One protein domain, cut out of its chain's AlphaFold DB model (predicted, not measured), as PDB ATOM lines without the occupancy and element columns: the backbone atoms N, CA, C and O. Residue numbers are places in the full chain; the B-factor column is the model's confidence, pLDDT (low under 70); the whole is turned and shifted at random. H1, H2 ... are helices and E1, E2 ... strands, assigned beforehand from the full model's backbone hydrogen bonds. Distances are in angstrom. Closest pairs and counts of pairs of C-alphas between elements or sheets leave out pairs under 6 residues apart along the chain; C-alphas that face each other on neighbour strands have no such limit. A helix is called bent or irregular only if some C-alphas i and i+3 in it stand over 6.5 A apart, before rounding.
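This is residues 189 to 329 of the 331 residues of an uncharacterized protein of Flavobacteriales bacterium (UniProt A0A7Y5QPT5). A strongly twisted six-strand sheet curls like part of a barrel, and two helices, H3 and H4, pack on one of its faces, both along strand E2 but apart from each other. The short helices H1 and H2 sit by H4, away from the strands. The printed part has 141 residues, with four named helices and six named strands in the chain order H1 H2 E1 E2 E3 E4 H3 E5 E6 H4; the mixed sheet runs E1 E3 E4 E2 E5 E6, and the class is mixed, helices and strands. It is compact and rounded, with a radius of gyration of the C-alphas of 15.0 A and spans of 43 by 34 by 28 A.

Edge strand E1, residues 224 to 226, is parallel to E3, residues 257 to 262 (N 259 to O 225, 2.9 A). E3 and E4, residues 266 to 274, form a hairpin (N 258 to O 270, 2.8 A). E4 is antiparallel to E2, residues 233 to 242 (N 269 to O 240, 2.9 A), and E2 to E5, residues 297 to 301 (N 234 to O 300, 2.9 A). E5 and edge strand E6, residues 304 to 306, form a hairpin (N 306 to O 299, 2.8 A). E2 bends by 71 degrees at residue 239, E4 by 56 degrees at residue 271. H3, residues 277 to 289, is on the sheet at a height of 8.6 A, over E2 and only just not over E4, with 2 of its C-alphas falling there; it runs along E2, at 13 degrees on the local plane. Their closest C-alphas are Val 237 and Arg 284, 5.8 A. E4, H3 and E5 make a split strand-helix-strand unit, two strands of one sheet joined through a helix, with E2 between them in the sheet, and its crossover is right-handed. H4, residues 308 to 322, is on the same face at 8.5 A, over E2 and E5; the closest C-alphas to E5 are Ala 299 and Val 308, 5.5 A. These helices on one face make two layers. H4 touches H2, residues 199 to 204, about perpendicular at 84 degrees, with residues 318 to 322 alone (Ala 199 and Val 322, 5.1 A), and H1, residues 189 to 192, with residues 310 to 314 alone (Val 191 and Glu 310, 6.3 A). H2 is only just not on the sheet, with 4 pairs of C-alphas within 10 A. Every O i to N i+4 pair is within hydrogen-bond range in H2 and H3, 8 of 11 in H4; H1 is too short for one.

E2 is 24.4 A long, E4 23.7 A, H3 18.5 A, E3 16.0 A, H4 14.1 A and E5 13.8 A. H4 is irregular: C-alphas 317 and 320 are 9.6 A apart. C-alpha 189 of H1 is at (95.633, 44.334, 30.614), C-alpha 233 of E2 at (82.098, 40.270, 18.450), and C-alpha 322 of H4 at (80.147, 40.939, 23.816).

The farthest C-alphas, Thr 189 and Ser 220, are 45.5 A apart. The printed part has no cut. The links H2 to E1 and E2 to E3 are long, 19 and 14 residues. Mean pLDDT of the printed part is 83.3; residues 189 to 192 and 212 are under 70.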
ATOM      1  N   THR A 189      95.979  43.109  29.879       55.22
ATOM      2  CA  THR A 189      95.633  44.334  30.614       55.22
ATOM      3  C   THR A 189      95.690  45.600  29.748       55.22
ATOM      4  O   THR A 189      94.763  46.401  29.793       55.22
ATOM      5  N   GLN A 190      96.731  45.781  28.927       59.47
ATOM      6  CA  GLN A 190      96.857  46.909  27.989       59.47
ATOM      7  C   GLN A 190      95.860  46.804  26.830       59.47
ATOM      8  O   GLN A 190      95.302  47.813  26.407       59.47
ATOM      9  N   VAL A 191      95.606  45.594  26.320       60.75
ATOM     10  CA  VAL A 191      94.564  45.353  25.313       60.75
ATOM     11  C   VAL A 191      93.190  45.691  25.876       60.75
ATOM     12  O   VAL A 191      92.469  46.467  25.258       60.75
ATOM     13  N   LEU A 192      92.847  45.188  27.063       63.53
ATOM     14  CA  LEU A 192      91.573  45.487  27.719       63.53
ATOM     15  C   LEU A 192      91.443  46.961  28.128       63.53
ATOM     16  O   LEU A 192      90.321  47.448  28.168       63.53
ATOM     17  N   ALA A 193      92.547  47.683  28.348       73.44
ATOM     18  CA  ALA A 193      92.541  49.130  28.580       73.44
ATOM     19  C   ALA A 193      92.197  49.968  27.328       73.44
ATOM     20  O   ALA A 193      91.870  51.145  27.460       73.44
ATOM     21  N   LYS A 194      92.221  49.383  26.117       77.00
ATOM     22  CA  LYS A 194      91.697  50.027  24.892       77.00
ATOM     23  C   LYS A 194      90.167  49.995  24.809       77.00
ATOM     24  O   LYS A 194      89.597  50.683  23.966       77.00
ATOM     25  N   TYR A 195      89.518  49.157  25.617       78.50
ATOM     26  CA  TYR A 195      88.087  48.874  25.547       78.50
ATOM     27  C   TYR A 195      87.381  49.314  26.845       78.50
ATOM     28  O   TYR A 195      88.002  49.306  27.910       78.50
ATOM     29  N   PRO A 196      86.088  49.688  26.787       77.81
ATOM     30  CA  PRO A 196      85.299  50.060  27.964       77.81
ATOM     31  C   PRO A 196      85.272  49.054  29.126       77.81
ATOM     32  O   PRO A 196      85.756  47.919  29.043       77.81
ATOM     33  N   ALA A 197      84.682  49.480  30.246       78.75
ATOM     34  CA  ALA A 197      84.612  48.681  31.463       78.75
ATOM     35  C   ALA A 197      83.672  47.466  31.328       78.75
ATOM     36  O   ALA A 197      83.926  46.434  31.954       78.75
ATOM     37  N   THR A 198      82.632  47.583  30.497       80.06
ATOM     38  CA  THR A 198      81.528  46.624  30.338       80.06
ATOM     39  C   THR A 198      81.259  46.247  28.874       80.06
ATOM     40  O   THR A 198      81.553  47.003  27.945       80.06
ATOM     41  N   ALA A 199      80.619  45.090  28.661       76.31
ATOM     42  CA  ALA A 199      80.164  44.649  27.340       76.31
ATOM     43  C   ALA A 199      79.126  45.607  26.726       76.31
ATOM     44  O   ALA A 199      79.140  45.855  25.519       76.31
ATOM     45  N   ALA A 200      78.255  46.177  27.564       79.56
ATOM     46  CA  ALA A 200      77.232  47.133  27.155       79.56
ATOM     47  C   ALA A 200      77.845  48.416  26.571       79.56
ATOM     48  O   ALA A 200      77.432  48.848  25.499       79.56
ATOM     49  N   GLU A 201      78.871  48.985  27.213       79.25
ATOM     50  CA  GLU A 201      79.589  50.157  26.692       79.25
ATOM     51  C   GLU A 201      80.372  49.834  25.414       79.25
ATOM     52  O   GLU A 201      80.320  50.610  24.460       79.25
ATOM     53  N   VAL A 202      81.047  48.673  25.354       77.88
ATOM     54  CA  VAL A 202      81.691  48.187  24.117       77.88
ATOM     55  C   VAL A 202      80.667  48.172  22.979       77.88
ATOM     56  O   VAL A 202      80.930  48.697  21.903       77.88
ATOM     57  N   MET A 203      79.475  47.623  23.213       79.38
ATOM     58  CA  MET A 203      78.381  47.581  22.239       79.38
ATOM     59  C   MET A 203      77.696  48.934  21.984       79.38
ATOM     60  O   MET A 203      77.067  49.095  20.936       79.38
ATOM     61  N   ALA A 204      77.781  49.895  22.904       80.06
ATOM     62  CA  ALA A 204      77.240  51.246  22.741       80.06
ATOM     63  C   ALA A 204      78.145  52.136  21.873       80.06
ATOM     64  O   ALA A 204      77.649  53.028  21.194       80.06
ATOM     65  N   GLN A 205      79.449  51.847  21.811       76.38
ATOM     66  CA  GLN A 205      80.382  52.485  20.871       76.38
ATOM     67  C   GLN A 205      80.157  52.080  19.399       76.38
ATOM     68  O   GLN A 205      80.845  52.588  18.512       76.38
ATOM     69  N   PHE A 206      79.221  51.168  19.106       80.94
ATOM     70  CA  PHE A 206      78.888  50.804  17.732       80.94
ATOM     71  C   PHE A 206      77.990  51.848  17.063       80.94
ATOM     72  O   PHE A 206      76.764  51.757  17.119       80.94
ATOM     73  N   GLN A 207      78.622  52.788  16.365       75.50
ATOM     74  CA  GLN A 207      77.957  53.644  15.390       75.50
ATOM     75  C   GLN A 207      78.287  53.137  13.971       75.50
ATOM     76  O   GLN A 207      79.398  53.387  13.496       75.50
ATOM     77  N   PRO A 208      77.384  52.403  13.291       74.38
ATOM     78  CA  PRO A 208      77.610  51.992  11.909       74.38
ATOM     79  C   PRO A 208      77.656  53.222  10.981       74.38
ATOM     80  O   PRO A 208      76.863  54.151  11.176       74.38
ATOM     81  N   PRO A 209      78.531  53.243   9.958       73.31
ATOM     82  CA  PRO A 209      78.480  54.259   8.910       73.31
ATOM     83  C   PRO A 209      77.133  54.215   8.174       73.31
ATOM     84  O   PRO A 209      76.640  53.138   7.837       73.31
ATOM     85  N   SER A 210      76.530  55.370   7.891       70.75
ATOM     86  CA  SER A 210      75.265  55.443   7.138       70.75
ATOM     87  C   SER A 210      75.420  55.041   5.665       70.75
ATOM     88  O   SER A 210      74.450  54.646   5.023       70.75
ATOM     89  N   ASP A 211      76.645  55.090   5.146       72.69
ATOM     90  CA  ASP A 211      77.074  54.655   3.818       72.69
ATOM     91  C   ASP A 211      77.700  53.244   3.813       72.69
ATOM     92  O   ASP A 211      78.195  52.793   2.781       72.69
ATOM     93  N   ALA A 212      77.636  52.502   4.928       68.19
ATOM     94  CA  ALA A 212      78.273  51.189   5.098       68.19
ATOM     95  C   ALA A 212      77.894  50.131   4.043       68.19
ATOM     96  O   ALA A 212      78.656  49.194   3.827       68.19
ATOM     97  N   ALA A 213      76.741  50.261   3.380       70.00
ATOM     98  CA  ALA A 213      76.334  49.395   2.268       70.00
ATOM     99  C   ALA A 213      76.545  50.020   0.875       70.00
ATOM    100  O   ALA A 213      76.471  49.321  -0.133       70.00
ATOM    101  N   ALA A 214      76.844  51.321   0.789       76.94
ATOM    102  CA  ALA A 214      76.868  52.075  -0.465       76.94
ATOM    103  C   ALA A 214      77.934  51.581  -1.464       76.94
ATOM    104  O   ALA A 214      77.745  51.701  -2.676       76.94
ATOM    105  N   TYR A 215      79.023  50.977  -0.975       79.62
ATOM    106  CA  TYR A 215      80.090  50.421  -1.813       79.62
ATOM    107  C   TYR A 215      79.751  49.061  -2.455       79.62
ATOM    108  O   TYR A 215      80.494  48.611  -3.327       79.62
ATOM    109  N   TYR A 216      78.669  48.395  -2.031       79.75
ATOM    110  CA  TYR A 216      78.359  47.005  -2.395       79.75
ATOM    111  C   TYR A 216      77.008  46.857  -3.116       79.75
ATOM    112  O   TYR A 216      76.185  46.011  -2.777       79.75
ATOM    113  N   ASN A 217      76.777  47.693  -4.131       78.62
ATOM    114  CA  ASN A 217      75.521  47.756  -4.895       78.62
ATOM    115  C   ASN A 217      75.598  47.105  -6.295       78.62
ATOM    116  O   ASN A 217      74.811  47.439  -7.177       78.62
ATOM    117  N   ASP A 218      76.556  46.205  -6.531       80.12
ATOM    118  CA  ASP A 218      76.733  45.532  -7.827       80.12
ATOM    119  C   ASP A 218      75.905  44.227  -7.888       80.12
ATOM    120  O   ASP A 218      76.222  43.281  -7.163       80.12
ATOM    121  N   PRO A 219      74.871  44.128  -8.751       80.44
ATOM    122  CA  PRO A 219      74.014  42.942  -8.841       80.44
ATOM    123  C   PRO A 219      74.699  41.727  -9.494       80.44
ATOM    124  O   PRO A 219      74.124  40.641  -9.495       80.44
ATOM    125  N   SER A 220      75.902  41.889 -10.060       81.19
ATOM    126  CA  SER A 220      76.719  40.790 -10.597       81.19
ATOM    127  C   SER A 220      77.723  40.225  -9.582       81.19
ATOM    128  O   SER A 220      78.329  39.175  -9.818       81.19
ATOM    129  N   ALA A 221      77.901  40.898  -8.442       85.06
ATOM    130  CA  ALA A 221      78.790  40.456  -7.380       85.06
ATOM    131  C   ALA A 221      78.157  39.357  -6.509       85.06
ATOM    132  O   ALA A 221      76.941  39.176  -6.455       85.06
ATOM    133  N   ALA A 222      78.994  38.609  -5.790       86.56
ATOM    134  CA  ALA A 222      78.527  37.581  -4.870       86.56
ATOM    135  C   ALA A 222      77.706  38.204  -3.722       86.56
ATOM    136  O   ALA A 222      78.133  39.229  -3.176       86.56
ATOM    137  N   PRO A 223      76.587  37.585  -3.296       87.75
ATOM    138  CA  PRO A 223      75.807  38.075  -2.165       87.75
ATOM    139  C   PRO A 223      76.644  38.007  -0.882       87.75
ATOM    140  O   PRO A 223      77.026  36.927  -0.425       87.75
ATOM    141  N   ALA A 224      76.933  39.176  -0.311       89.19
ATOM    142  CA  ALA A 224      77.765  39.334   0.873       89.19
ATOM    143  C   ALA A 224      77.107  40.286   1.882       89.19
ATOM    144  O   ALA A 224      76.515  41.297   1.503       89.19
ATOM    145  N   ARG A 225      77.228  39.963   3.173       90.19
ATOM    146  CA  ARG A 225      76.808  40.823   4.288       90.19
ATOM    147  C   ARG A 225      77.921  41.817   4.619       90.19
ATOM    148  O   ARG A 225      79.050  41.403   4.849       90.19
ATOM    149  N   GLN A 226      77.634  43.110   4.679       90.62
ATOM    150  CA  GLN A 226      78.638  44.110   5.055       90.62
ATOM    151  C   GLN A 226      78.962  43.938   6.541       90.62
ATOM    152  O   GLN A 226      78.051  43.910   7.372       90.62
ATOM    153  N   VAL A 227      80.237  43.777   6.896       89.81
ATOM    154  CA  VAL A 227      80.631  43.616   8.307       89.81
ATOM    155  C   VAL A 227      80.406  44.906   9.084       89.81
ATOM    156  O   VAL A 227      80.087  44.852  10.263       89.81
ATOM    157  N   GLU A 228      80.500  46.055   8.417       88.25
ATOM    158  CA  GLU A 228      80.399  47.402   8.978       88.25
ATOM    159  C   GLU A 228      79.047  47.688   9.660       88.25
ATOM    160  O   GLU A 228      78.973  48.561  10.524       88.25
ATOM    161  N   VAL A 229      77.996  46.927   9.322       88.06
ATOM    162  CA  VAL A 229      76.670  46.982   9.972       88.06
ATOM    163  C   VAL A 229      76.448  45.884  11.030       88.06
ATOM    164  O   VAL A 229      75.392  45.841  11.659       88.06
ATOM    165  N   VAL A 230      77.430  45.007  11.280       88.19
ATOM    166  CA  VAL A 230      77.328  43.907  12.255       88.19
ATOM    167  C   VAL A 230      77.812  44.343  13.642       88.19
ATOM    168  O   VAL A 230      79.004  44.548  13.886       88.19
ATOM    169  N   LYS A 231      76.862  44.424  14.579       89.19
ATOM    170  CA  LYS A 231      77.098  44.693  16.003       89.19
ATOM    171  C   LYS A 231      77.666  43.466  16.735       89.19
ATOM    172  O   LYS A 231      77.275  42.337  16.446       89.19
ATOM    173  N   GLY A 232      78.517  43.698  17.735       89.00
ATOM    174  CA  GLY A 232      79.093  42.655  18.588       89.00
ATOM    175  C   GLY A 232      80.341  41.988  18.000       89.00
ATOM    176  O   GLY A 232      80.846  42.380  16.947       89.00
ATOM    177  N   LEU A 233      80.869  41.009  18.736       92.50
ATOM    178  CA  LEU A 233      82.098  40.270  18.450       92.50
ATOM    179  C   LEU A 233      81.816  38.964  17.694       92.50
ATOM    180  O   LEU A 233      81.045  38.123  18.159       92.50
ATOM    181  N   PHE A 234      82.502  38.745  16.576       94.12
ATOM    182  CA  PHE A 234      82.481  37.471  15.857       94.12
ATOM    183  C   PHE A 234      83.825  37.124  15.222       94.12
ATOM    184  O   PHE A 234      84.665  37.985  14.957       94.12
ATOM    185  N   PHE A 235      84.002  35.837  14.946       92.38
ATOM    186  CA  PHE A 235      85.103  35.291  14.168       92.38
ATOM    187  C   PHE A 235      84.639  34.967  12.747       92.38
ATOM    188  O   PHE A 235      83.490  34.588  12.517       92.38
ATOM    189  N   THR A 236      85.545  35.102  11.786       93.81
ATOM    190  CA  THR A 236      85.307  34.787  10.373       93.81
ATOM    191  C   THR A 236      86.625  34.412   9.688       93.81
ATOM    192  O   THR A 236      87.706  34.589  10.259       93.81
ATOM    193  N   VAL A 237      86.563  33.865   8.476       91.69
ATOM    194  CA  VAL A 237      87.742  33.446   7.699       91.69
ATOM    195  C   VAL A 237      87.939  34.398   6.526       91.69
ATOM    196  O   VAL A 237      87.005  34.581   5.753       91.69
ATOM    197  N   GLN A 238      89.129  34.977   6.344       89.62
ATOM    198  CA  GLN A 238      89.410  35.798   5.160       89.62
ATOM    199  C   GLN A 238      89.505  34.926   3.897       89.62
ATOM    200  O   GLN A 238      90.257  33.956   3.871       89.62
ATOM    201  N   VAL A 239      88.767  35.309   2.850       87.69
ATOM    202  CA  VAL A 239      88.748  34.653   1.528       87.69
ATOM    203  C   VAL A 239      89.649  35.384   0.529       87.69
ATOM    204  O   VAL A 239      90.313  34.751  -0.283       87.69
ATOM    205  N   GLY A 240      89.712  36.717   0.585       84.94
ATOM    206  CA  GLY A 240      90.579  37.501  -0.299       84.94
ATOM    207  C   GLY A 240      90.398  39.010  -0.157       84.94
ATOM    208  O   GLY A 240      89.622  39.478   0.677       84.94
ATOM    209  N   VAL A 241      91.127  39.771  -0.974       87.50
ATOM    210  CA  VAL A 241      91.038  41.237  -1.076       87.50
ATOM    211  C   VAL A 241      91.154  41.626  -2.550       87.50
ATOM    212  O   VAL A 241      92.104  41.217  -3.210       87.50
ATOM    213  N   TYR A 242      90.209  42.419  -3.054       87.62
ATOM    214  CA  TYR A 242      90.081  42.758  -4.478       87.62
ATOM    215  C   TYR A 242      89.746  44.246  -4.652       87.62
ATOM    216  O   TYR A 242      89.195  44.868  -3.750       87.62
ATOM    217  N   SER A 243      90.058  44.840  -5.806       84.81
ATOM    218  CA  SER A 243      89.851  46.284  -6.064       84.81
ATOM    219  C   SER A 243      88.478  46.640  -6.658       84.81
ATOM    220  O   SER A 243      88.299  47.746  -7.160       84.81
ATOM    221  N   LYS A 244      87.539  45.688  -6.684       83.19
ATOM    222  CA  LYS A 244      86.169  45.800  -7.216       83.19
ATOM    223  C   LYS A 244      85.262  44.782  -6.506       83.19
ATOM    224  O   LYS A 244      85.806  43.863  -5.888       83.19
ATOM    225  N   PRO A 245      83.926  44.893  -6.618       85.19
ATOM    226  CA  PRO A 245      83.016  43.781  -6.359       85.19
ATOM    227  C   PRO A 245      83.359  42.559  -7.231       85.19
ATOM    228  O   PRO A 245      83.915  42.699  -8.323       85.19
ATOM    229  N   VAL A 246      83.081  41.354  -6.728       88.62
ATOM    230  CA  VAL A 246      83.552  40.084  -7.305       88.62
ATOM    231  C   VAL A 246      82.436  39.039  -7.294       88.62
ATOM    232  O   VAL A 246      81.769  38.855  -6.278       88.62
ATOM    233  N   ALA A 247      82.254  38.339  -8.417       87.94
ATOM    234  CA  ALA A 247      81.289  37.249  -8.572       87.94
ATOM    235  C   ALA A 247      81.674  35.982  -7.776       87.94
ATOM    236  O   ALA A 247      82.839  35.747  -7.446       87.94
ATOM    237  N   LEU A 248      80.676  35.148  -7.466       86.50
ATOM    238  CA  LEU A 248      80.811  34.020  -6.532       86.50
ATOM    239  C   LEU A 248      81.785  32.923  -7.008       86.50
ATOM    240  O   LEU A 248      82.451  32.292  -6.186       86.50
ATOM    241  N   ASP A 249      81.932  32.740  -8.320       84.69
ATOM    242  CA  ASP A 249      82.864  31.772  -8.907       84.69
ATOM    243  C   ASP A 249      84.332  32.147  -8.629       84.69
ATOM    244  O   ASP A 249      85.142  31.289  -8.276       84.69
ATOM    245  N   LYS A 250      84.665  33.444  -8.699       85.06
ATOM    246  CA  LYS A 250      85.992  33.978  -8.344       85.06
ATOM    247  C   LYS A 250      86.227  34.025  -6.830       85.06
ATOM    248  O   LYS A 250      87.368  34.162  -6.399       85.06
ATOM    249  N   LEU A 251      85.173  33.863  -6.028       85.75
ATOM    250  CA  LEU A 251      85.228  33.654  -4.576       85.75
ATOM    251  C   LEU A 251      85.083  32.165  -4.205       85.75
ATOM    252  O   LEU A 251      84.577  31.824  -3.137       85.75
ATOM    253  N   PHE A 252      85.564  31.274  -5.083       86.75
ATOM    254  CA  PHE A 252      85.700  29.827  -4.856       86.75
ATOM    255  C   PHE A 252      84.374  29.102  -4.540       86.75
ATOM    256  O   PHE A 252      84.378  28.028  -3.937       86.75
ATOM    257  N   ASN A 253      83.231  29.687  -4.925       87.06
ATOM    258  CA  ASN A 253      81.886  29.225  -4.558       87.06
ATOM    259  C   ASN A 253      81.715  29.007  -3.039       87.06
ATOM    260  O   ASN A 253      81.084  28.052  -2.573       87.06
ATOM    261  N   ILE A 254      82.316  29.895  -2.246       86.06
ATOM    262  CA  ILE A 254      82.203  29.920  -0.789       86.06
ATOM    263  C   ILE A 254      80.999  30.779  -0.394       86.06
ATOM    264  O   ILE A 254      80.920  31.946  -0.761       86.06
ATOM    265  N   THR A 255      80.079  30.217   0.392       86.50
ATOM    266  CA  THR A 255      78.922  30.916   0.974       86.50
ATOM    267  C   THR A 255      78.710  30.495   2.440       86.50
ATOM    268  O   THR A 255      79.143  29.406   2.829       86.50
ATOM    269  N   PRO A 256      78.069  31.328   3.283       91.62
ATOM    270  CA  PRO A 256      77.801  32.752   3.067       91.62
ATOM    271  C   PRO A 256      79.093  33.587   3.117       91.62
ATOM    272  O   PRO A 256      80.110  33.165   3.678       91.62
ATOM    273  N   LEU A 257      79.047  34.783   2.531       90.94
ATOM    274  CA  LEU A 257      80.154  35.740   2.501       90.94
ATOM    275  C   LEU A 257      79.829  36.984   3.329       90.94
ATOM    276  O   LEU A 257      78.672  37.395   3.424       90.94
ATOM    277  N   ASN A 258      80.874  37.625   3.844       91.75
ATOM    278  CA  ASN A 258      80.815  38.993   4.344       91.75
ATOM    279  C   ASN A 258      81.828  39.865   3.589       91.75
ATOM    280  O   ASN A 258      82.917  39.391   3.247       91.75
ATOM    281  N   SER A 259      81.490  41.130   3.354       90.50
ATOM    282  CA  SER A 259      82.352  42.132   2.718       90.50
ATOM    283  C   SER A 259      82.794  43.197   3.727       90.50
ATOM    284  O   SER A 259      82.068  43.488   4.671       90.50
ATOM    285  N   GLU A 260      83.968  43.786   3.512       89.19
ATOM    286  CA  GLU A 260      84.467  44.973   4.222       89.19
ATOM    287  C   GLU A 260      85.140  45.911   3.211       89.19
ATOM    288  O   GLU A 260      86.039  45.486   2.476       89.19
ATOM    289  N   SER A 261      84.761  47.185   3.191       85.44
ATOM    290  CA  SER A 261      85.462  48.241   2.466       85.44
ATOM    291  C   SER A 261      86.742  48.619   3.207       85.44
ATOM    292  O   SER A 261      86.728  48.975   4.386       85.44
ATOM    293  N   ILE A 262      87.880  48.540   2.519       82.88
ATOM    294  CA  ILE A 262      89.192  48.873   3.073       82.88
ATOM    295  C   ILE A 262      89.854  49.993   2.267       82.88
ATOM    296  O   ILE A 262      89.729  50.079   1.042       82.88
ATOM    297  N   GLY A 263      90.608  50.842   2.973       77.25
ATOM    298  CA  GLY A 263      91.207  52.062   2.427       77.25
ATOM    299  C   GLY A 263      91.919  51.869   1.080       77.25
ATOM    300  O   GLY A 263      92.689  50.918   0.886       77.25
ATOM    301  N   GLY A 264      91.659  52.792   0.151       73.88
ATOM    302  CA  GLY A 264      92.124  52.713  -1.236       73.88
ATOM    303  C   GLY A 264      91.203  51.915  -2.166       73.88
ATOM    304  O   GLY A 264      91.708  51.247  -3.063       73.88
ATOM    305  N   GLY A 265      89.882  51.944  -1.941       78.19
ATOM    306  CA  GLY A 265      88.885  51.401  -2.879       78.19
ATOM    307  C   GLY A 265      88.938  49.883  -3.067       78.19
ATOM    308  O   GLY A 265      88.666  49.388  -4.158       78.19
ATOM    309  N   ARG A 266      89.335  49.136  -2.030       84.94
ATOM    310  CA  ARG A 266      89.414  47.670  -2.066       84.94
ATOM    311  C   ARG A 266      88.354  47.065  -1.161       84.94
ATOM    312  O   ARG A 266      88.013  47.638  -0.134       84.94
ATOM    313  N   ILE A 267      87.889  45.876  -1.513       88.19
ATOM    314  CA  ILE A 267      86.929  45.090  -0.747       88.19
ATOM    315  C   ILE A 267      87.649  43.842  -0.238       88.19
ATOM    316  O   ILE A 267      88.229  43.082  -1.020       88.19
ATOM    317  N   ARG A 268      87.635  43.630   1.078       88.50
ATOM    318  CA  ARG A 268      87.999  42.355   1.700       88.50
ATOM    319  C   ARG A 268      86.763  41.468   1.738       88.50
ATOM    320  O   ARG A 268      85.696  41.910   2.150       88.50
ATOM    321  N   TYR A 269      86.937  40.203   1.378       91.00
ATOM    322  CA  TYR A 269      85.931  39.168   1.570       91.00
ATOM    323  C   TYR A 269      86.324  38.243   2.708       91.00
ATOM    324  O   TYR A 269      87.484  37.839   2.845       91.00
ATOM    325  N   THR A 270      85.325  37.874   3.493       93.00
ATOM    326  CA  THR A 270      85.401  36.853   4.532       93.00
ATOM    327  C   THR A 270      84.227  35.881   4.378       93.00
ATOM    328  O   THR A 270      83.297  36.168   3.625       93.00
ATOM    329  N   THR A 271      84.246  34.722   5.040       92.25
ATOM    330  CA  THR A 271      83.133  33.760   5.004       92.25
ATOM    331  C   THR A 271      82.617  33.401   6.390       92.25
ATOM    332  O   THR A 271      83.388  33.083   7.299       92.25
ATOM    333  N   GLY A 272      81.289  33.453   6.509       91.75
ATOM    334  CA  GLY A 272      80.515  33.153   7.705       91.75
ATOM    335  C   GLY A 272      80.751  34.080   8.897       91.75
ATOM    336  O   GLY A 272      81.668  34.903   8.918       91.75
ATOM    337  N   ILE A 273      79.889  33.941   9.895       93.25
ATOM    338  CA  ILE A 273      79.907  34.669  11.166       93.25
ATOM    339  C   ILE A 273      79.831  33.616  12.266       93.25
ATOM    340  O   ILE A 273      78.838  32.899  12.352       93.25
ATOM    341  N   PHE A 274      80.869  33.506  13.093       91.94
ATOM    342  CA  PHE A 274      80.991  32.437  14.085       91.94
ATOM    343  C   PHE A 274      81.259  32.994  15.479       91.94
ATOM    344  O   PHE A 274      82.050  33.920  15.657       91.94
ATOM    345  N   ARG A 275      80.621  32.394  16.487       87.25
ATOM    346  CA  ARG A 275      80.853  32.698  17.910       87.25
ATOM    347  C   ARG A 275      81.946  31.820  18.534       87.25
ATOM    348  O   ARG A 275      82.473  32.174  19.583       87.25
ATOM    349  N   ASP A 276      82.312  30.723  17.870       81.88
ATOM    350  CA  ASP A 276      83.245  29.709  18.365       81.88
ATOM    351  C   ASP A 276      84.525  29.614  17.504       81.88
ATOM    352  O   ASP A 276      84.490  29.728  16.273       81.88
ATOM    353  N   LEU A 277      85.672  29.416  18.167       77.50
ATOM    354  CA  LEU A 277      86.993  29.360  17.537       77.50
ATOM    355  C   LEU A 277      87.336  28.006  16.897       77.50
ATOM    356  O   LEU A 277      88.178  27.976  16.000       77.50
ATOM    357  N   ASP A 278      86.724  26.904  17.321       77.31
ATOM    358  CA  ASP A 278      86.886  25.587  16.702       77.31
ATOM    359  C   ASP A 278      85.993  25.443  15.460       77.31
ATOM    360  O   ASP A 278      86.467  24.967  14.424       77.31
ATOM    361  N   VAL A 279      84.782  26.011  15.472       82.00
ATOM    362  CA  VAL A 279      83.929  26.090  14.265       82.00
ATOM    363  C   VAL A 279      84.598  26.922  13.160       82.00
ATOM    364  O   VAL A 279      84.700  26.476  12.015       82.00
ATOM    365  N   VAL A 280      85.157  28.099  13.479       85.06
ATOM    366  CA  VAL A 280      85.845  28.926  12.462       85.06
ATOM    367  C   VAL A 280      87.174  28.307  11.980       85.06
ATOM    368  O   VAL A 280      87.611  28.586  10.861       85.06
ATOM    369  N   ARG A 281      87.808  27.415  12.765       82.00
ATOM    370  CA  ARG A 281      88.942  26.585  12.299       82.00
ATOM    371  C   ARG A 281      88.491  25.567  11.253       82.00
ATOM    372  O   ARG A 281      89.159  25.444  10.230       82.00
ATOM    373  N   MET A 282      87.355  24.898  11.464       81.25
ATOM    374  CA  MET A 282      86.769  23.995  10.463       81.25
ATOM    375  C   MET A 282      86.390  24.755   9.184       81.25
ATOM    376  O   MET A 282      86.770  24.338   8.090       81.25
ATOM    377  N   ARG A 283      85.745  25.927   9.313       87.25
ATOM    378  CA  ARG A 283      85.401  26.785   8.165       87.25
ATOM    379  C   ARG A 283      86.632  27.226   7.368       87.25
ATOM    380  O   ARG A 283      86.562  27.304   6.141       87.25
ATOM    381  N   ARG A 284      87.758  27.492   8.045       87.38
ATOM    382  CA  ARG A 284      89.044  27.802   7.399       87.38
ATOM    383  C   ARG A 284      89.537  26.618   6.580       87.38
ATOM    384  O   ARG A 284      89.897  26.809   5.426       87.38
ATOM    385  N   ASP A 285      89.552  25.422   7.155       83.81
ATOM    386  CA  ASP A 285      90.091  24.242   6.471       83.81
ATOM    387  C   ASP A 285      89.232  23.839   5.256       83.81
ATOM    388  O   ASP A 285      89.780  23.446   4.226       83.81
ATOM    389  N   GLU A 286      87.913  24.061   5.310       84.38
ATOM    390  CA  GLU A 286      87.024  23.970   4.142       84.38
ATOM    391  C   GLU A 286      87.367  25.017   3.061       84.38
ATOM    392  O   GLU A 286      87.442  24.682   1.879       84.38
ATOM    393  N   ALA A 287      87.624  26.275   3.445       84.94
ATOM    394  CA  ALA A 287      88.018  27.328   2.505       84.94
ATOM    395  C   ALA A 287      89.376  27.031   1.834       84.94
ATOM    396  O   ALA A 287      89.503  27.193   0.618       84.94
ATOM    397  N   VAL A 288      90.361  26.519   2.587       85.19
ATOM    398  CA  VAL A 288      91.636  26.019   2.032       85.19
ATOM    399  C   VAL A 288      91.380  24.878   1.045       85.19
ATOM    400  O   VAL A 288      91.925  24.899  -0.059       85.19
ATOM    401  N   GLY A 289      90.516  23.920   1.400       82.00
ATOM    402  CA  GLY A 289      90.124  22.809   0.525       82.00
ATOM    403  C   GLY A 289      89.454  23.256  -0.781       82.00
ATOM    404  O   GLY A 289      89.679  22.645  -1.822       82.00
ATOM    405  N   LYS A 290      88.703  24.365  -0.753       80.25
ATOM    406  CA  LYS A 290      88.103  25.009  -1.938       80.25
ATOM    407  C   LYS A 290      89.082  25.860  -2.761       80.25
ATOM    408  O   LYS A 290      88.699  26.368  -3.812       80.25
ATOM    409  N   GLY A 291      90.339  25.996  -2.330       80.44
ATOM    410  CA  GLY A 291      91.408  26.674  -3.071       80.44
ATOM    411  C   GLY A 291      91.916  27.978  -2.449       80.44
ATOM    412  O   GLY A 291      92.881  28.548  -2.966       80.44
ATOM    413  N   VAL A 292      91.345  28.437  -1.329       81.19
ATOM    414  CA  VAL A 292      91.797  29.643  -0.613       81.19
ATOM    415  C   VAL A 292      93.060  29.328   0.197       81.19
ATOM    416  O   VAL A 292      93.013  29.115   1.406       81.19
ATOM    417  N   LYS A 293      94.211  29.273  -0.481       75.56
ATOM    418  CA  LYS A 293      95.503  28.888   0.120       75.56
ATOM    419  C   LYS A 293      95.868  29.727   1.350       75.56
ATOM    420  O   LYS A 293      96.334  29.175   2.341       75.56
ATOM    421  N   ASP A 294      95.583  31.027   1.301       72.00
ATOM    422  CA  ASP A 294      95.907  32.000   2.351       72.00
ATOM    423  C   ASP A 294      94.739  32.260   3.326       72.00
ATOM    424  O   ASP A 294      94.653  33.327   3.939       72.00
ATOM    425  N   ALA A 295      93.807  31.308   3.475       83.19
ATOM    426  CA  ALA A 295      92.680  31.442   4.394       83.19
ATOM    427  C   ALA A 295      93.150  31.504   5.858       83.19
ATOM    428  O   ALA A 295      93.663  30.529   6.415       83.19
ATOM    429  N   PHE A 296      92.905  32.636   6.522       84.44
ATOM    430  CA  PHE A 296      93.200  32.814   7.944       84.44
ATOM    431  C   PHE A 296      91.989  33.314   8.731       84.44
ATOM    432  O   PHE A 296      91.092  33.970   8.203       84.44
ATOM    433  N   ILE A 297      91.983  32.998  10.026       85.94
ATOM    434  CA  ILE A 297      90.933  33.402  10.963       85.94
ATOM    435  C   ILE A 297      91.175  34.855  11.371       85.94
ATOM    436  O   ILE A 297      92.276  35.220  11.789       85.94
ATOM    437  N   THR A 298      90.135  35.672  11.288       86.69
ATOM    438  CA  THR A 298      90.118  37.052  11.769       86.69
ATOM    439  C   THR A 298      88.892  37.276  12.656       86.69
ATOM    440  O   THR A 298      88.007  36.422  12.733       86.69
ATOM    441  N   ALA A 299      88.860  38.395  13.373       89.00
ATOM    442  CA  ALA A 299      87.758  38.756  14.251       89.00
ATOM    443  C   ALA A 299      87.277  40.173  13.938       89.00
ATOM    444  O   ALA A 299      88.073  41.035  13.562       89.00
ATOM    445  N   TYR A 300      85.987  40.411  14.126       91.19
ATOM    446  CA  TYR A 300      85.358  41.721  14.019       91.19
ATOM    447  C   TYR A 300      84.597  42.008  15.298       91.19
ATOM    448  O   TYR A 300      83.917  41.134  15.824       91.19
ATOM    449  N   LEU A 301      84.712  43.241  15.771       87.69
ATOM    450  CA  LEU A 301      83.944  43.795  16.869       87.69
ATOM    451  C   LEU A 301      83.262  45.051  16.341       87.69
ATOM    452  O   LEU A 301      83.961  45.976  15.922       87.69
ATOM    453  N   ASN A 302      81.928  45.108  16.380       86.69
ATOM    454  CA  ASN A 302      81.172  46.318  16.028       86.69
ATOM    455  C   ASN A 302      81.571  46.863  14.640       86.69
ATOM    456  O   ASN A 302      82.006  48.006  14.495       86.69
ATOM    457  N   GLY A 303      81.544  45.980  13.642       84.75
ATOM    458  CA  GLY A 303      81.971  46.233  12.267       84.75
ATOM    459  C   GLY A 303      83.451  46.537  12.025       84.75
ATOM    460  O   GLY A 303      83.856  46.672  10.873       84.75
ATOM    461  N   ARG A 304      84.297  46.591  13.062       86.12
ATOM    462  CA  ARG A 304      85.736  46.868  12.929       86.12
ATOM    463  C   ARG A 304      86.562  45.607  13.160       86.12
ATOM    464  O   ARG A 304      86.400  44.914  14.161       86.12
ATOM    465  N   ARG A 305      87.486  45.316  12.243       86.50
ATOM    466  CA  ARG A 305      88.388  44.160  12.346       86.50
ATOM    467  C   ARG A 305      89.387  44.334  13.497       86.50
ATOM    468  O   ARG A 305      90.149  45.301  13.494       86.50
ATOM    469  N   ILE A 306      89.456  43.363  14.405       84.19
ATOM    470  CA  ILE A 306      90.403  43.325  15.534       84.19
ATOM    471  C   ILE A 306      91.291  42.064  15.491       84.19
ATOM    472  O   ILE A 306      90.936  41.069  14.850       84.19
ATOM    473  N   PRO A 307      92.465  42.054  16.153       81.31
ATOM    474  CA  PRO A 307      93.279  40.847  16.264       81.31
ATOM    475  C   PRO A 307      92.548  39.749  17.049       81.31
ATOM    476  O   PRO A 307      91.912  40.017  18.068       81.31
ATOM    477  N   VAL A 308      92.715  38.485  16.645       79.44
ATOM    478  CA  VAL A 308      92.086  37.329  17.321       79.44
ATOM    479  C   VAL A 308      92.508  37.216  18.798       79.44
ATOM    480  O   VAL A 308      91.742  36.723  19.621       79.44
ATOM    481  N   ALA A 309      93.691  37.721  19.168       76.88
ATOM    482  CA  ALA A 309      94.117  37.822  20.566       76.88
ATOM    483  C   ALA A 309      93.264  38.815  21.382       76.88
ATOM    484  O   ALA A 309      92.881  38.499  22.505       76.88
ATOM    485  N   GLU A 310      92.909  39.972  20.812       80.12
ATOM    486  CA  GLU A 310      92.050  40.959  21.483       80.12
ATOM    487  C   GLU A 310      90.607  40.453  21.587       80.12
ATOM    488  O   GLU A 310      89.989  40.550  22.644       80.12
ATOM    489  N   ALA A 311      90.112  39.792  20.536       84.62
ATOM    490  CA  ALA A 311      88.831  39.090  20.558       84.62
ATOM    491  C   ALA A 311      88.756  38.028  21.672       84.62
ATOM    492  O   ALA A 311      87.757  37.946  22.383       84.62
ATOM    493  N   ARG A 312      89.827  37.242  21.874       82.50
ATOM    494  CA  ARG A 312      89.907  36.284  22.990       82.50
ATOM    495  C   ARG A 312      89.896  36.974  24.355       82.50
ATOM    496  O   ARG A 312      89.190  36.496  25.235       82.50
ATOM    497  N   ALA A 313      90.617  38.083  24.523       80.00
ATOM    498  CA  ALA A 313      90.628  38.846  25.774       80.00
ATOM    499  C   ALA A 313      89.237  39.415  26.116       80.00
ATOM    500  O   ALA A 313      88.779  39.299  27.253       80.00
ATOM    501  N   LEU A 314      88.533  39.968  25.123       80.25
ATOM    502  CA  LEU A 314      87.158  40.455  25.272       80.25
ATOM    503  C   LEU A 314      86.189  39.322  25.633       80.25
ATOM    504  O   LEU A 314      85.425  39.459  26.582       80.25
ATOM    505  N   LEU A 315      86.266  38.183  24.938       82.62
ATOM    506  CA  LEU A 315      85.447  37.001  25.223       82.62
ATOM    507  C   LEU A 315      85.734  36.400  26.613       82.62
ATOM    508  O   LEU A 315      84.818  35.932  27.279       82.62
ATOM    509  N   GLN A 316      86.982  36.453  27.090       79.88
ATOM    510  CA  GLN A 316      87.345  36.042  28.454       79.88
ATOM    511  C   GLN A 316      86.821  37.003  29.531       79.88
ATOM    512  O   GLN A 316      86.495  36.553  30.626       79.88
ATOM    513  N   ARG A 317      86.734  38.308  29.236       80.50
ATOM    514  CA  ARG A 317      86.254  39.336  30.175       80.50
ATOM    515  C   ARG A 317      84.729  39.435  30.238       80.50
ATOM    516  O   ARG A 317      84.184  39.680  31.308       80.50
ATOM    517  N   PHE A 318      84.061  39.291  29.096       82.44
ATOM    518  CA  PHE A 318      82.641  39.611  28.911       82.44
ATOM    519  C   PHE A 318      81.771  38.407  28.524       82.44
ATOM    520  O   PHE A 318      80.555  38.538  28.389       82.44
ATOM    521  N   GLY A 319      82.369  37.230  28.318       81.19
ATOM    522  CA  GLY A 319      81.637  36.019  27.962       81.19
ATOM    523  C   GLY A 319      80.761  36.203  26.720       81.19
ATOM    524  O   GLY A 319      81.163  36.810  25.726       81.19
ATOM    525  N   ALA A 320      79.542  35.670  26.777       83.88
ATOM    526  CA  ALA A 320      78.626  35.683  25.641       83.88
ATOM    527  C   ALA A 320      78.025  37.065  25.316       83.88
ATOM    528  O   ALA A 320      77.486  37.216  24.218       83.88
ATOM    529  N   GLU A 321      78.120  38.046  26.224       85.00
ATOM    530  CA  GLU A 321      77.483  39.369  26.105       85.00
ATOM    531  C   GLU A 321      78.120  40.254  25.035       85.00
ATOM    532  O   GLU A 321      77.429  41.030  24.387       85.00
ATOM    533  N   VAL A 322      79.437  40.146  24.835       87.31
ATOM    534  CA  VAL A 322      80.147  40.939  23.816       87.31
ATOM    535  C   VAL A 322      79.978  40.360  22.407       87.31
ATOM    536  O   VAL A 322      80.340  41.016  21.436       87.31
ATOM    537  N   LEU A 323      79.464  39.133  22.273       89.06
ATOM    538  CA  LEU A 323      79.348  38.435  20.990       89.06
ATOM    539  C   LEU A 323      78.219  38.986  20.106       89.06
ATOM    540  O   LEU A 323      77.244  39.557  20.580       89.06
ATOM    541  N   VAL A 324      78.355  38.748  18.803       91.69
ATOM    542  CA  VAL A 324      77.319  38.979  17.791       91.69
ATOM    543  C   VAL A 324      76.001  38.279  18.144       91.69
ATOM    544  O   VAL A 324      75.988  37.206  18.762       91.69
ATOM    545  N   ASP A 325      74.899  38.873  17.690       88.38
ATOM    546  CA  ASP A 325      73.559  38.299  17.777       88.38
ATOM    547  C   ASP A 325      73.508  36.875  17.171       88.38
ATOM    548  O   ASP A 325      74.014  36.664  16.060       88.38
ATOM    549  N   PRO A 326      72.909  35.881  17.863       85.94
ATOM    550  CA  PRO A 326      72.832  34.505  17.372       85.94
ATOM    551  C   PRO A 326      72.110  34.356  16.024       85.94
ATOM    552  O   PRO A 326      72.448  33.442  15.279       85.94
ATOM    553  N   SER A 327      71.175  35.242  15.666       86.88
ATOM    554  CA  SER A 327      70.466  35.207  14.375       86.88
ATOM    555  C   SER A 327      71.351  35.555  13.170       86.88
ATOM    556  O   SER A 327      71.010  35.238  12.030       86.88
ATOM    557  N   LEU A 328      72.505  36.191  13.403       86.12
ATOM    558  CA  LEU A 328      73.477  36.516  12.360       86.12
ATOM    559  C   LEU A 328      74.531  35.417  12.164       86.12
ATOM    560  O   LEU A 328      75.255  35.461  11.165       86.12
ATOM    561  N   VAL A 329      74.618  34.454  13.089       86.94
ATOM    562  CA  VAL A 329      75.587  33.351  13.062       86.94
ATOM    563  C   VAL A 329      75.315  32.427  11.876       86.94
ATOM    564  O   VAL A 329      74.176  32.168  11.499       86.94
TER     565      VAL A 329